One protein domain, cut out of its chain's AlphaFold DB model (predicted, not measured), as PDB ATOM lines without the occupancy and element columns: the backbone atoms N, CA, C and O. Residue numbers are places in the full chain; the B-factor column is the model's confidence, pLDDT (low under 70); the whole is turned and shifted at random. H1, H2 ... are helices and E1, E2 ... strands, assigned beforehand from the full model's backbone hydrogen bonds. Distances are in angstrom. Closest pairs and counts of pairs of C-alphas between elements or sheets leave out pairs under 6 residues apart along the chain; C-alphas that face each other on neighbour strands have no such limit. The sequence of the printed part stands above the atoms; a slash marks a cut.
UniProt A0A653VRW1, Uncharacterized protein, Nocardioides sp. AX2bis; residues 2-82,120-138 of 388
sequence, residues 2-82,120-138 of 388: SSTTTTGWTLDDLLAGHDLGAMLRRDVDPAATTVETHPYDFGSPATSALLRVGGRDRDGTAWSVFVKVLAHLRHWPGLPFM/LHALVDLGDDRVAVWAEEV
ATOM      1  N   SER A   2     -14.769  -9.758  34.430       45.97
ATOM      2  CA  SER A   2     -15.397  -9.000  33.343       45.97
ATOM      3  C   SER A   2     -14.675  -7.659  33.188       45.97
ATOM      4  O   SER A   2     -14.569  -6.910  34.161       45.97
ATOM      5  N   SER A   3     -14.081  -7.397  32.022       51.69
ATOM      6  CA  SER A   3     -13.433  -6.117  31.731       51.69
ATOM      7  C   SER A   3     -14.508  -5.076  31.433       51.69
ATOM      8  O   SER A   3     -15.227  -5.196  30.442       51.69
ATOM      9  N   THR A   4     -14.632  -4.061  32.284       52.19
ATOM     10  CA  THR A   4     -15.529  -2.926  32.043       52.19
ATOM     11  C   THR A   4     -14.929  -2.014  30.975       52.19
ATOM     12  O   THR A   4     -13.769  -1.610  31.081       52.19
ATOM     13  N   THR A   5     -15.710  -1.693  29.947       71.00
ATOM     14  CA  THR A   5     -15.312  -0.752  28.892       71.00
ATOM     15  C   THR A   5     -15.325   0.702  29.373       71.00
ATOM     16  O   THR A   5     -15.885   1.015  30.424       71.00
ATOM     17  N   THR A   6     -14.744   1.629  28.600       63.62
ATOM     18  CA  THR A   6     -14.814   3.073  28.917       63.62
ATOM     19  C   THR A   6     -16.245   3.611  28.870       63.62
ATOM     20  O   THR A   6     -16.543   4.603  29.529       63.62
ATOM     21  N   THR A   7     -17.138   2.932  28.149       68.75
ATOM     22  CA  THR A   7     -18.580   3.206  28.103       68.75
ATOM     23  C   THR A   7     -19.375   2.466  29.185       68.75
ATOM     24  O   THR A   7     -20.589   2.622  29.257       68.75
ATOM     25  N   GLY A   8     -18.717   1.682  30.045       84.00
ATOM     26  CA  GLY A   8     -19.337   1.005  31.186       84.00
ATOM     27  C   GLY A   8     -20.006  -0.336  30.875       84.00
ATOM     28  O   GLY A   8     -20.397  -1.026  31.810       84.00
ATOM     29  N   TRP A   9     -20.094  -0.739  29.604       91.44
ATOM     30  CA  TRP A   9     -20.686  -2.015  29.194       91.44
ATOM     31  C   TRP A   9     -19.759  -3.193  29.495       91.44
ATOM     32  O   TRP A   9     -18.559  -3.141  29.194       91.44
ATOM     33  N   THR A  10     -20.329  -4.260  30.051       93.88
ATOM     34  CA  THR A  10     -19.678  -5.562  30.225       93.88
ATOM     35  C   THR A  10     -20.249  -6.601  29.260       93.88
ATOM     36  O   THR A  10     -21.309  -6.400  28.672       93.88
ATOM     37  N   LEU A  11     -19.565  -7.741  29.105       95.00
ATOM     38  CA  LEU A  11     -20.087  -8.844  28.292       95.00
ATOM     39  C   LEU A  11     -21.447  -9.340  28.808       95.00
ATOM     40  O   LEU A  11     -22.345  -9.589  28.010       95.00
ATOM     41  N   ASP A  12     -21.607  -9.440  30.130       95.31
ATOM     42  CA  ASP A  12     -22.849  -9.910  30.752       95.31
ATOM     43  C   ASP A  12     -24.020  -8.959  30.457       95.31
ATOM     44  O   ASP A  12     -25.120  -9.425  30.155       95.31
ATOM     45  N   ASP A  13     -23.774  -7.640  30.469       95.69
ATOM     46  CA  ASP A  13     -24.788  -6.639  30.112       95.69
ATOM     47  C   ASP A  13     -25.241  -6.809  28.658       95.69
ATOM     48  O   ASP A  13     -26.436  -6.836  28.384       95.69
ATOM     49  N   LEU A  14     -24.292  -6.959  27.726       96.75
ATOM     50  CA  LEU A  14     -24.560  -7.056  26.284       96.75
ATOM     51  C   LEU A  14     -25.237  -8.371  25.883       96.75
ATOM     52  O   LEU A  14     -25.923  -8.424  24.860       96.75
ATOM     53  N   LEU A  15     -25.000  -9.434  26.654       96.62
ATOM     54  CA  LEU A  15     -25.644 -10.726  26.463       96.62
ATOM     55  C   LEU A  15     -27.054 -10.753  27.041       96.62
ATOM     56  O   LEU A  15     -27.862 -11.526  26.547       96.62
ATOM     57  N   ALA A  16     -27.352  -9.983  28.092       96.00
ATOM     58  CA  ALA A  16     -28.652  -9.990  28.772       96.00
ATOM     59  C   ALA A  16     -29.180 -11.415  29.084       96.00
ATOM     60  O   ALA A  16     -30.372 -11.703  28.987       96.00
ATOM     61  N   GLY A  17     -28.276 -12.335  29.444       94.62
ATOM     62  CA  GLY A  17     -28.594 -13.739  29.738       94.62
ATOM     63  C   GLY A  17     -28.631 -14.687  28.531       94.62
ATOM     64  O   GLY A  17     -28.888 -15.878  28.716       94.62
ATOM     65  N   HIS A  18     -28.359 -14.205  27.317       95.56
ATOM     66  CA  HIS A  18     -28.183 -15.047  26.135       95.56
ATOM     67  C   HIS A  18     -26.841 -15.797  26.152       95.56
ATOM     68  O   HIS A  18     -25.834 -15.317  26.671       95.56
ATOM     69  N   ASP A  19     -26.822 -16.988  25.550       95.50
ATOM     70  CA  ASP A  19     -25.603 -17.781  25.380       95.50
ATOM     71  C   ASP A  19     -24.791 -17.282  24.173       95.50
ATOM     72  O   ASP A  19     -25.249 -17.346  23.028       95.50
ATOM     73  N   LEU A  20     -23.569 -16.801  24.432       94.75
ATOM     74  CA  LEU A  20     -22.682 -16.240  23.409       94.75
ATOM     75  C   LEU A  20     -22.351 -17.259  22.307       94.75
ATOM     76  O   LEU A  20     -22.327 -16.910  21.128       94.75
ATOM     77  N   GLY A  21     -22.116 -18.523  22.670       93.06
ATOM     78  CA  GLY A  21     -21.764 -19.560  21.703       93.06
ATOM     79  C   GLY A  21     -22.907 -19.877  20.743       93.06
ATOM     80  O   GLY A  21     -22.693 -19.998  19.536       93.06
ATOM     81  N   ALA A  22     -24.137 -19.928  21.251       93.69
ATOM     82  CA  ALA A  22     -25.340 -20.088  20.447       93.69
ATOM     83  C   ALA A  22     -25.576 -18.885  19.520       93.69
ATOM     84  O   ALA A  22     -25.862 -19.086  18.337       93.69
ATOM     85  N   MET A  23     -25.410 -17.655  20.022       94.81
ATOM     86  CA  MET A  23     -25.541 -16.425  19.226       94.81
ATOM     87  C   MET A  23     -24.548 -16.381  18.064       94.81
ATOM     88  O   MET A  23     -24.917 -16.101  16.925       94.81
ATOM     89  N   LEU A  24     -23.282 -16.699  18.338       93.75
ATOM     90  CA  LEU A  24     -22.222 -16.672  17.332       93.75
ATOM     91  C   LEU A  24     -22.154 -17.951  16.489       93.75
ATOM     92  O   LEU A  24     -21.394 -18.003  15.524       93.75
ATOM     93  N   ARG A  25     -22.934 -18.981  16.849       92.44
ATOM     94  CA  ARG A  25     -22.852 -20.346  16.302       92.44
ATOM     95  C   ARG A  25     -21.416 -20.884  16.330       92.44
ATOM     96  O   ARG A  25     -20.943 -21.479  15.363       92.44
ATOM     97  N   ARG A  26     -20.719 -20.655  17.447       90.19
ATOM     98  CA  ARG A  26     -19.300 -20.981  17.642       90.19
ATOM     99  C   ARG A  26     -19.037 -21.472  19.066       90.19
ATOM    100  O   ARG A  26     -19.647 -20.986  20.011       90.19
ATOM    101  N   ASP A  27     -18.105 -22.410  19.231       90.81
ATOM    102  CA  ASP A  27     -17.670 -22.880  20.554       90.81
ATOM    103  C   ASP A  27     -16.660 -21.896  21.166       90.81
ATOM    104  O   ASP A  27     -15.449 -21.984  20.940       90.81
ATOM    105  N   VAL A  28     -17.174 -20.906  21.893       90.38
ATOM    106  CA  VAL A  28     -16.389 -19.833  22.517       90.38
ATOM    107  C   VAL A  28     -16.415 -19.955  24.037       90.38
ATOM    108  O   VAL A  28     -17.391 -20.427  24.613       90.38
ATOM    109  N   ASP A  29     -15.341 -19.515  24.694       86.62
ATOM    110  CA  ASP A  29     -15.291 -19.384  26.152       86.62
ATOM    111  C   ASP A  29     -15.601 -17.928  26.553       86.62
ATOM    112  O   ASP A  29     -14.763 -17.043  26.331       86.62
ATOM    113  N   PRO A  30     -16.768 -17.646  27.168       86.00
ATOM    114  CA  PRO A  30     -17.097 -16.306  27.649       86.00
ATOM    115  C   PRO A  30     -16.062 -15.756  28.641       86.00
ATOM    116  O   PRO A  30     -15.826 -14.551  28.678       86.00
ATOM    117  N   ALA A  31     -15.386 -16.616  29.415       85.62
ATOM    118  CA  ALA A  31     -14.374 -16.184  30.380       85.62
ATOM    119  C   ALA A  31     -13.069 -15.701  29.720       85.62
ATOM    120  O   ALA A  31     -12.297 -14.982  30.361       85.62
ATOM    121  N   ALA A  32     -12.834 -16.084  28.461       87.75
ATOM    122  CA  ALA A  32     -11.691 -15.679  27.644       87.75
ATOM    123  C   ALA A  32     -12.056 -14.627  26.577       87.75
ATOM    124  O   ALA A  32     -11.249 -14.343  25.690       87.75
ATOM    125  N   THR A  33     -13.265 -14.065  26.653       93.44
ATOM    126  CA  THR A  33     -13.764 -13.033  25.738       93.44
ATOM    127  C   THR A  33     -13.408 -11.640  26.253       93.44
ATOM    128  O   THR A  33     -13.539 -11.354  27.445       93.44
ATOM    129  N   THR A  34     -12.969 -10.762  25.356       93.75
ATOM    130  CA  THR A  34     -12.703  -9.349  25.631       93.75
ATOM    131  C   THR A  34     -13.779  -8.467  25.013       93.75
ATOM    132  O   THR A  34     -14.353  -8.789  23.973       93.75
ATOM    133  N   VAL A  35     -14.044  -7.339  25.673       95.12
ATOM    134  CA  VAL A  35     -14.919  -6.277  25.173       95.12
ATOM    135  C   VAL A  35     -14.105  -4.993  25.150       95.12
ATOM    136  O   VAL A  35     -13.578  -4.566  26.179       95.12
ATOM    137  N   GLU A  36     -13.992  -4.386  23.978       94.06
ATOM    138  CA  GLU A  36     -13.223  -3.167  23.745       94.06
ATOM    139  C   GLU A  36     -14.133  -2.093  23.154       94.06
ATOM    140  O   GLU A  36     -14.937  -2.362  22.266       94.06
ATOM    141  N   THR A  37     -14.017  -0.854  23.632       91.75
ATOM    142  CA  THR A  37     -14.734   0.271  23.022       91.75
ATOM    143  C   THR A  37     -14.118   0.590  21.670       91.75
ATOM    144  O   THR A  37     -12.919   0.857  21.579       91.75
ATOM    145  N   HIS A  38     -14.947   0.612  20.630       87.94
ATOM    146  CA  HIS A  38     -14.540   1.149  19.346       87.94
ATOM    147  C   HIS A  38     -14.561   2.681  19.434       87.94
ATOM    148  O   HIS A  38     -15.588   3.240  19.826       87.94
ATOM    149  N   PRO A  39     -13.465   3.385  19.101       80.56
ATOM    150  CA  PRO A  39     -13.463   4.841  19.092       80.56
ATOM    151  C   PRO A  39     -14.539   5.372  18.145       80.56
ATOM    152  O   PRO A  39     -14.614   4.955  16.989       80.56
ATOM    153  N   TYR A  40     -15.367   6.283  18.640       73.12
ATOM    154  CA  TYR A  40     -16.310   7.045  17.834       73.12
ATOM    155  C   TYR A  40     -16.575   8.380  18.520       73.12
ATOM    156  O   TYR A  40     -16.539   8.468  19.751       73.12
ATOM    157  N   ASP A  41     -16.815   9.419  17.729       62.25
ATOM    158  CA  ASP A  41     -17.235  10.701  18.274       62.25
ATOM    159  C   ASP A  41     -18.713  10.591  18.668       62.25
ATOM    160  O   ASP A  41     -19.568  10.254  17.846       62.25
ATOM    161  N   PHE A  42     -19.016  10.837  19.947       53.59
ATOM    162  CA  PHE A  42     -20.385  10.866  20.463       53.59
ATOM    163  C   PHE A  42     -21.173  11.981  19.757       53.59
ATOM    164  O   PHE A  42     -21.132  13.137  20.170       53.59
ATOM    165  N   GLY A  43     -21.871  11.627  18.678       62.00
ATOM    166  CA  GLY A  43     -22.678  12.563  17.888       62.00
ATOM    167  C   GLY A  43     -24.029  12.010  17.437       62.00
ATOM    168  O   GLY A  43     -24.963  12.786  17.264       62.00
ATOM    169  N   SER A  44     -24.173  10.687  17.300       80.06
ATOM    170  CA  SER A  44     -25.441  10.057  16.902       80.06
ATOM    171  C   SER A  44     -26.391   9.923  18.107       80.06
ATOM    172  O   SER A  44     -26.033   9.232  19.065       80.06
ATOM    173  N   PRO A  45     -27.598  10.530  18.089       88.19
ATOM    174  CA  PRO A  45     -28.518  10.513  19.230       88.19
ATOM    175  C   PRO A  45     -28.972   9.120  19.680       88.19
ATOM    176  O   PRO A  45     -29.213   8.907  20.866       88.19
ATOM    177  N   ALA A  46     -29.074   8.171  18.747       92.38
ATOM    178  CA  ALA A  46     -29.534   6.814  19.034       92.38
ATOM    179  C   ALA A  46     -28.403   5.833  19.377       92.38
ATOM    180  O   ALA A  46     -28.684   4.730  19.832       92.38
ATOM    181  N   THR A  47     -27.129   6.196  19.195       92.81
ATOM    182  CA  THR A  47     -26.004   5.286  19.472       92.81
ATOM    183  C   THR A  47     -25.460   5.517  20.878       92.81
ATOM    184  O   THR A  47     -24.939   6.584  21.185       92.81
ATOM    185  N   SER A  48     -25.541   4.501  21.739       92.00
ATOM    186  CA  SER A  48     -24.985   4.541  23.101       92.00
ATOM    187  C   SER A  48     -23.571   3.974  23.200       92.00
ATOM    188  O   SER A  48     -22.787   4.403  24.050       92.00
ATOM    189  N   ALA A  49     -23.227   2.992  22.367       92.88
ATOM    190  CA  ALA A  49     -21.889   2.416  22.339       92.88
ATOM    191  C   ALA A  49     -21.601   1.715  21.013       92.88
ATOM    192  O   ALA A  49     -22.477   1.056  20.460       92.88
ATOM    193  N   LEU A  50     -20.346   1.802  20.575       94.31
ATOM    194  CA  LEU A  50     -19.753   0.949  19.550       94.31
ATOM    195  C   LEU A  50     -18.648   0.126  20.211       94.31
ATOM    196  O   LEU A  50     -17.805   0.664  20.937       94.31
ATOM    197  N   LEU A  51     -18.683  -1.185  20.022       95.62
ATOM    198  CA  LEU A  51     -17.874  -2.136  20.772       95.62
ATOM    199  C   LEU A  51     -17.331  -3.208  19.827       95.62
ATOM    200  O   LEU A  51     -18.013  -3.648  18.905       95.62
ATOM    201  N   ARG A  52     -16.114  -3.669  20.095       95.94
ATOM    202  CA  ARG A  52     -15.558  -4.896  19.532       95.94
ATOM    203  C   ARG A  52     -15.578  -5.961  20.618       95.94
ATOM    204  O   ARG A  52     -15.019  -5.755  21.695       95.94
ATOM    205  N   VAL A  53     -16.209  -7.092  20.331       96.44
ATOM    206  CA  VAL A  53     -16.193  -8.270  21.204       96.44
ATOM    207  C   VAL A  53     -15.395  -9.353  20.503       96.44
ATOM    208  O   VAL A  53     -15.661  -9.657  19.344       96.44
ATOM    209  N   GLY A  54     -14.401  -9.925  21.172       95.69
ATOM    210  CA  GLY A  54     -13.510 -10.882  20.528       95.69
ATOM    211  C   GLY A  54     -12.835 -11.840  21.488       95.69
ATOM    212  O   GLY A  54     -12.907 -11.703  22.707       95.69
ATOM    213  N   GLY A  55     -12.166 -12.836  20.923       94.19
ATOM    214  CA  GLY A  55     -11.462 -13.845  21.695       94.19
ATOM    215  C   GLY A  55     -10.826 -14.909  20.815       94.19
ATOM    216  O   GLY A  55     -10.540 -14.700  19.633       94.19
ATOM    217  N   ARG A  56     -10.593 -16.078  21.409       91.25
ATOM    218  CA  ARG A  56     -10.229 -17.303  20.691       91.25
ATOM    219  C   ARG A  56     -11.268 -18.374  20.983       91.25
ATOM    220  O   ARG A  56     -11.796 -18.428  22.090       91.25
ATOM    221  N   ASP A  57     -11.598 -19.179  19.986       88.44
ATOM    222  CA  ASP A  57     -12.399 -20.382  20.210       88.44
ATOM    223  C   ASP A  57     -11.551 -21.497  20.839       88.44
ATOM    224  O   ASP A  57     -10.349 -21.329  21.079       88.44
ATOM    225  N   ARG A  58     -12.172 -22.647  21.129       83.06
ATOM    226  CA  ARG A  58     -11.467 -23.792  21.733       83.06
ATOM    227  C   ARG A  58     -10.346 -24.366  20.867       83.06
ATOM    228  O   ARG A  58      -9.395 -24.918  21.418       83.06
ATOM    229  N   ASP A  59     -10.428 -24.192  19.552       86.44
ATOM    230  CA  ASP A  59      -9.390 -24.605  18.605       86.44
ATOM    231  C   ASP A  59      -8.255 -23.567  18.502       86.44
ATOM    232  O   ASP A  59      -7.266 -23.763  17.794       86.44
ATOM    233  N   GLY A  60      -8.363 -22.459  19.241       86.88
ATOM    234  CA  GLY A  60      -7.389 -21.378  19.281       86.88
ATOM    235  C   GLY A  60      -7.530 -20.379  18.134       86.88
ATOM    236  O   GLY A  60      -6.699 -19.472  18.028       86.88
ATOM    237  N   THR A  61      -8.559 -20.490  17.296       91.38
ATOM    238  CA  THR A  61      -8.816 -19.569  16.186       91.38
ATOM    239  C   THR A  61      -9.367 -18.257  16.729       91.38
ATOM    240  O   THR A  61     -10.318 -18.243  17.511       91.38
ATOM    241  N   ALA A  62      -8.749 -17.144  16.330       93.31
ATOM    242  CA  ALA A  62      -9.221 -15.821  16.711       93.31
ATOM    243  C   ALA A  62     -10.581 -15.528  16.067       93.31
ATOM    244  O   ALA A  62     -10.843 -15.930  14.931       93.31
ATOM    245  N   TRP A  63     -11.431 -14.822  16.797       93.94
ATOM    246  CA  TRP A  63     -12.717 -14.347  16.311       93.94
ATOM    247  C   TRP A  63     -13.015 -12.976  16.899       93.94
ATOM    248  O   TRP A  63     -12.541 -12.634  17.988       93.94
ATOM    249  N   SER A  64     -13.820 -12.210  16.178       95.69
ATOM    250  CA  SER A  64     -14.317 -10.923  16.629       95.69
ATOM    251  C   SER A  64     -15.643 -10.587  15.953       95.69
ATOM    252  O   SER A  64     -15.957 -11.098  14.876       95.69
ATOM    253  N   VAL A  65     -16.442  -9.778  16.638       97.25
ATOM    254  CA  VAL A  65     -17.731  -9.256  16.185       97.25
ATOM    255  C   VAL A  65     -17.863  -7.798  16.597       97.25
ATOM    256  O   VAL A  65     -17.286  -7.356  17.600       97.25
ATOM    257  N   PHE A  66     -18.644  -7.054  15.825       97.19
ATOM    258  CA  PHE A  66     -18.977  -5.673  16.112       97.19
ATOM    259  C   PHE A  66     -20.316  -5.606  16.845       97.19
ATOM    260  O   PHE A  66     -21.295  -6.230  16.434       97.19
ATOM    261  N   VAL A  67     -20.364  -4.861  17.947       97.50
ATOM    262  CA  VAL A  67     -21.577  -4.677  18.745       97.50
ATOM    263  C   VAL A  67     -21.913  -3.196  18.828       97.50
ATOM    264  O   VAL A  67     -21.160  -2.409  19.405       97.50
ATOM    265  N   LYS A  68     -23.065  -2.819  18.272       96.38
ATOM    266  CA  LYS A  68     -23.628  -1.468  18.371       96.38
ATOM    267  C   LYS A  68     -24.797  -1.484  19.342       96.38
ATOM    268  O   LYS A  68     -25.723  -2.273  19.186       96.38
ATOM    269  N   VAL A  69     -24.759  -0.626  20.355       96.12
ATOM    270  CA  VAL A  69     -25.878  -0.447  21.283       96.12
ATOM    271  C   VAL A  69     -26.691   0.751  20.831       96.12
ATOM    272  O   VAL A  69     -26.219   1.888  20.925       96.12
ATOM    273  N   LEU A  70     -27.912   0.489  20.378       95.81
ATOM    274  CA  LEU A  70     -28.904   1.516  20.093       95.81
ATOM    275  C   LEU A  70     -29.728   1.796  21.348       95.81
ATOM    276  O   LEU A  70     -30.023   0.884  22.124       95.81
ATOM    277  N   ALA A  71     -30.119   3.047  21.541       95.38
ATOM    278  CA  ALA A  71     -30.926   3.474  22.668       95.38
ATOM    279  C   ALA A  71     -31.918   4.559  22.272       95.38
ATOM    280  O   ALA A  71     -31.643   5.413  21.429       95.38
ATOM    281  N   HIS A  72     -33.051   4.559  22.962       95.56
ATOM    282  CA  HIS A  72     -34.001   5.654  22.893       95.56
ATOM    283  C   HIS A  72     -33.361   6.979  23.320       95.56
ATOM    284  O   HIS A  72     -32.570   7.035  24.268       95.56
ATOM    285  N   LEU A  73     -33.787   8.066  22.676       92.81
ATOM    286  CA  LEU A  73     -33.204   9.397  22.840       92.81
ATOM    287  C   LEU A  73     -33.190   9.927  24.265       92.81
ATOM    288  O   LEU A  73     -32.324  10.723  24.596       92.81
ATOM    289  N   ARG A  74     -34.095   9.467  25.132       93.12
ATOM    290  CA  ARG A  74     -34.088   9.817  26.568       93.12
ATOM    291  C   ARG A  74     -32.751   9.534  27.266       93.12
ATOM    292  O   ARG A  74     -32.490  10.092  28.325       93.12
ATOM    293  N   HIS A  75     -31.942   8.637  26.699       92.25
ATOM    294  CA  HIS A  75     -30.616   8.274  27.200       92.25
ATOM    295  C   HIS A  75     -29.490   9.102  26.577       92.25
ATOM    296  O   HIS A  75     -28.340   8.961  26.986       92.25
ATOM    297  N   TRP A  76     -29.794   9.947  25.590       92.06
ATOM    298  CA  TRP A  76     -28.793  10.710  24.864       92.06
ATOM    299  C   TRP A  76     -28.209  11.826  25.746       92.06
ATOM    300  O   TRP A  76     -28.945  12.723  26.171       92.06
ATOM    301  N   PRO A  77     -26.881  11.848  25.985       88.94
ATOM    302  CA  PRO A  77     -26.241  12.880  26.805       88.94
ATOM    303  C   PRO A  77     -26.348  14.298  26.228       88.94
ATOM    304  O   PRO A  77     -26.044  15.260  26.930       88.94
ATOM    305  N   GLY A  78     -26.750  14.425  24.958       87.44
ATOM    306  CA  GLY A  78     -26.950  15.696  24.267       87.44
ATOM    307  C   GLY A  78     -28.231  16.439  24.661       87.44
ATOM    308  O   GLY A  78     -28.271  17.659  24.521       87.44
ATOM    309  N   LEU A  79     -29.249  15.749  25.199       88.44
ATOM    310  CA  LEU A  79     -30.551  16.363  25.506       88.44
ATOM    311  C   LEU A  79     -30.469  17.626  26.386       88.44
ATOM    312  O   LEU A  79     -31.146  18.597  26.060       88.44
ATOM    313  N   PRO A  80     -29.639  17.691  27.452       89.50
ATOM    314  CA  PRO A  80     -29.541  18.888  28.292       89.50
ATOM    315  C   PRO A  80     -29.006  20.139  27.579       89.50
ATOM    316  O   PRO A  80     -29.100  21.229  28.137       89.50
ATOM    317  N   PHE A  81     -28.415  19.992  26.389       85.38
ATOM    318  CA  PHE A  81     -27.891  21.105  25.593       85.38
ATOM    319  C   PHE A  81     -28.887  21.605  24.538       85.38
ATOM    320  O   PHE A  81     -28.615  22.605  23.874       85.38
ATOM    321  N   MET A  82     -30.028  20.933  24.377       83.88
ATOM    322  CA  MET A  82     -31.093  21.376  23.483       83.88
ATOM    323  C   MET A  82     -31.961  22.464  24.137       83.88
ATOM    324  O   MET A  82     -32.108  22.480  25.363       83.88
ATOM    325  N   LEU A 120     -25.821 -10.293  10.412       97.69
ATOM    326  CA  LEU A 120     -26.413 -10.141  11.739       97.69
ATOM    327  C   LEU A 120     -26.351 -11.467  12.503       97.69
ATOM    328  O   LEU A 120     -26.964 -12.456  12.102       97.69
ATOM    329  N   HIS A 121     -25.655 -11.481  13.635       97.69
ATOM    330  CA  HIS A 121     -25.616 -12.633  14.535       97.69
ATOM    331  C   HIS A 121     -26.825 -12.660  15.469       97.69
ATOM    332  O   HIS A 121     -27.457 -13.704  15.633       97.69
ATOM    333  N   ALA A 122     -27.150 -11.521  16.087       97.50
ATOM    334  CA  ALA A 122     -28.273 -11.411  17.009       97.50
ATOM    335  C   ALA A 122     -28.715  -9.959  17.222       97.50
ATOM    336  O   ALA A 122     -27.920  -9.024  17.141       97.50
ATOM    337  N   LEU A 123     -29.983  -9.807  17.598       97.75
ATOM    338  CA  LEU A 123     -30.503  -8.620  18.268       97.75
ATOM    339  C   LEU A 123     -30.833  -9.015  19.703       97.75
ATOM    340  O   LEU A 123     -31.601  -9.955  19.915       97.75
ATOM    341  N   VAL A 124     -30.248  -8.318  20.671       98.12
ATOM    342  CA  VAL A 124     -30.476  -8.571  22.097       98.12
ATOM    343  C   VAL A 124     -31.173  -7.362  22.699       98.12
ATOM    344  O   VAL A 124     -30.616  -6.264  22.709       98.12
ATOM    345  N   ASP A 125     -32.398  -7.554  23.184       97.38
ATOM    346  CA  ASP A 125     -33.111  -6.540  23.959       97.38
ATOM    347  C   ASP A 125     -32.441  -6.409  25.332       97.38
ATOM    348  O   ASP A 125     -32.394  -7.365  26.107       97.38
ATOM    349  N   LEU A 126     -31.890  -5.230  25.613       97.38
ATOM    350  CA  LEU A 126     -31.194  -4.952  26.870       97.38
ATOM    351  C   LEU A 126     -32.152  -4.404  27.942       97.38
ATOM    352  O   LEU A 126     -31.722  -4.070  29.048       97.38
ATOM    353  N   GLY A 127     -33.443  -4.282  27.618       96.00
ATOM    354  CA  GLY A 127     -34.415  -3.540  28.403       96.00
ATOM    355  C   GLY A 127     -34.153  -2.033  28.367       96.00
ATOM    356  O   GLY A 127     -33.264  -1.541  27.674       96.00
ATOM    357  N   ASP A 128     -34.960  -1.284  29.125       95.31
ATOM    358  CA  ASP A 128     -34.805   0.170  29.286       95.31
ATOM    359  C   ASP A 128     -34.718   0.932  27.944       95.31
ATOM    360  O   ASP A 128     -34.015   1.929  27.824       95.31
ATOM    361  N   ASP A 129     -35.439   0.464  26.922       96.38
ATOM    362  CA  ASP A 129     -35.422   1.012  25.561       96.38
ATOM    363  C   ASP A 129     -34.020   1.046  24.925       96.38
ATOM    364  O   ASP A 129     -33.595   2.052  24.350       96.38
ATOM    365  N   ARG A 130     -33.299  -0.077  25.032       97.06
ATOM    366  CA  ARG A 130     -31.991  -0.305  24.409       97.06
ATOM    367  C   ARG A 130     -31.937  -1.659  23.713       97.06
ATOM    368  O   ARG A 130     -32.552  -2.624  24.155       97.06
ATOM    369  N   VAL A 131     -31.162  -1.744  22.638       97.94
ATOM    370  CA  VAL A 131     -30.912  -2.997  21.914       97.94
ATOM    371  C   VAL A 131     -29.435  -3.094  21.547       97.94
ATOM    372  O   VAL A 131     -28.853  -2.128  21.057       97.94
ATOM    373  N   ALA A 132     -28.824  -4.252  21.786       97.88
ATOM    374  CA  ALA A 132     -27.510  -4.582  21.252       97.88
ATOM    375  C   ALA A 132     -27.664  -5.288  19.904       97.88
ATOM    376  O   ALA A 132     -28.285  -6.349  19.799       97.88
ATOM    377  N   VAL A 133     -27.060  -4.698  18.884       98.00
ATOM    378  CA  VAL A 133     -26.935  -5.242  17.540       98.00
ATOM    379  C   VAL A 133     -25.591  -5.945  17.446       98.00
ATOM    380  O   VAL A 133     -24.550  -5.291  17.450       98.00
ATOM    381  N   TRP A 134     -25.612  -7.275  17.386       98.12
ATOM    382  CA  TRP A 134     -24.422  -8.107  17.233       98.12
ATOM    383  C   TRP A 134     -24.242  -8.455  15.758       98.12
ATOM    384  O   TRP A 134     -24.978  -9.285  15.224       98.12
ATOM    385  N   ALA A 135     -23.267  -7.833  15.104       98.12
ATOM    386  CA  ALA A 135     -23.019  -7.949  13.673       98.12
ATOM    387  C   ALA A 135     -21.575  -8.376  13.369       98.12
ATOM    388  O   ALA A 135     -20.685  -8.342  14.221       98.12
ATOM    389  N   GLU A 136     -21.362  -8.820  12.135       97.12
ATOM    390  CA  GLU A 136     -20.048  -9.069  11.554       97.12
ATOM    391  C   GLU A 136     -19.124  -7.872  11.791       97.12
ATOM    392  O   GLU A 136     -19.478  -6.725  11.512       97.12
ATOM    393  N   GLU A 137     -17.910  -8.145  12.265       95.56
ATOM    394  CA  GLU A 137     -16.832  -7.179  12.117       95.56
ATOM    395  C   GLU A 137     -16.294  -7.263  10.686       95.56
ATOM    396  O   GLU A 137     -15.506  -8.151  10.354       95.56
ATOM    397  N   VAL A 138     -16.757  -6.349   9.837       94.50
ATOM    398  CA  VAL A 138     -16.395  -6.320   8.419       94.50
ATOM    399  C   VAL A 138     -14.904  -6.023   8.276       94.50
ATOM    400  O   VAL A 138     -14.417  -4.972   8.697       94.50
TER     401      VAL A 138
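What this domain is: This is residues 2 to 82 and 120 to 138 of the 388 residues of an uncharacterized protein of Nocardioides sp. AX2bis (UniProt A0A653VRW1). One twisted sheet of five antiparallel strands makes the body, with the short helix H1 over its strand E3 and a second short helix, H2, beside the strands near the edge strand E4. The turn between E2 and E3 lies toward one end of the long axis and the tail of residues 72 to 82 toward the other, and together they make the length. The printed part has 100 residues, with two named helices and five named strands in the order H1 H2 E1 E2 E3 E4 E5; the sheet's order is E1 E2 E3 E5 E4. The class is mixed, helices and strands, though only 49 residues are in named elements. The whole is compact, with a radius of gyration of the C-alphas of 14.0 A, and spans 51 by 25 by 24 A.

Where its parts are: The longest strands are E2, residues 47 to 56, 27.6 A long from first to last C-alpha, and E3, residues 62 to 71, 29.6 A long. C-alpha 62 is at (-9.221, -15.821, 16.711). E5, residues 130 to 136, and E4, residues 120 to 127, are each 19.6 A long; C-alpha 136 is at (-20.048, -9.069, 11.554). E1 is residues 34 to 37, 10.2 A. H1, residues 11 to 15, begins at C-alpha 11 at (-20.087, -8.844, 28.292); it and H2, residues 20 to 24, each measure 6.1 A.

How they stand to each other: E2 and E3 form an antiparallel hairpin at 163 degrees, with N 51 and O 67 within hydrogen-bond range at 2.8 A. E1 and E2 are a hairpin at 150 degrees, with N 36 and O 52 2.9 A apart. E1 E2 E3 is a meander, each strand the antiparallel neighbour of the one before. On the other side of E3 is E5, antiparallel at 150 degrees, with N 68 and O 133 3.0 A apart. E4 and E5 form a hairpin at 165 degrees, with N 124 and O 132 2.9 A apart. The edge strands E1 and E4 are apart. From edge to edge the strands' lines turn by 77 degrees. H1 is on the sheet, over E3, at a height over the sheet of 7.2 A; its closest C-alphas with E5 are those of Leu 14 and Ala 132, 6.3 A apart. H2 is on the sheet but over none of its strands; its closest C-alphas with E4 are those of Leu 24 and His 121, 6.0 A apart. H1 and H2 meet only through their link. In H1 and H2 every O i to N i+4 pair is within hydrogen-bond range.

The domain as a whole: The C-alphas farthest apart, those of Asp 59 and Met 82, are 51.1 A apart. Residues 83 to 119 are not printed, and C-alphas 82 and 120 are 34.0 A apart across the cut. Of the links that are printed whole, none is long. The mean pLDDT of the printed part is 89.8; residues 2 to 4, 6 to 7 and 41 to 43 are under 70.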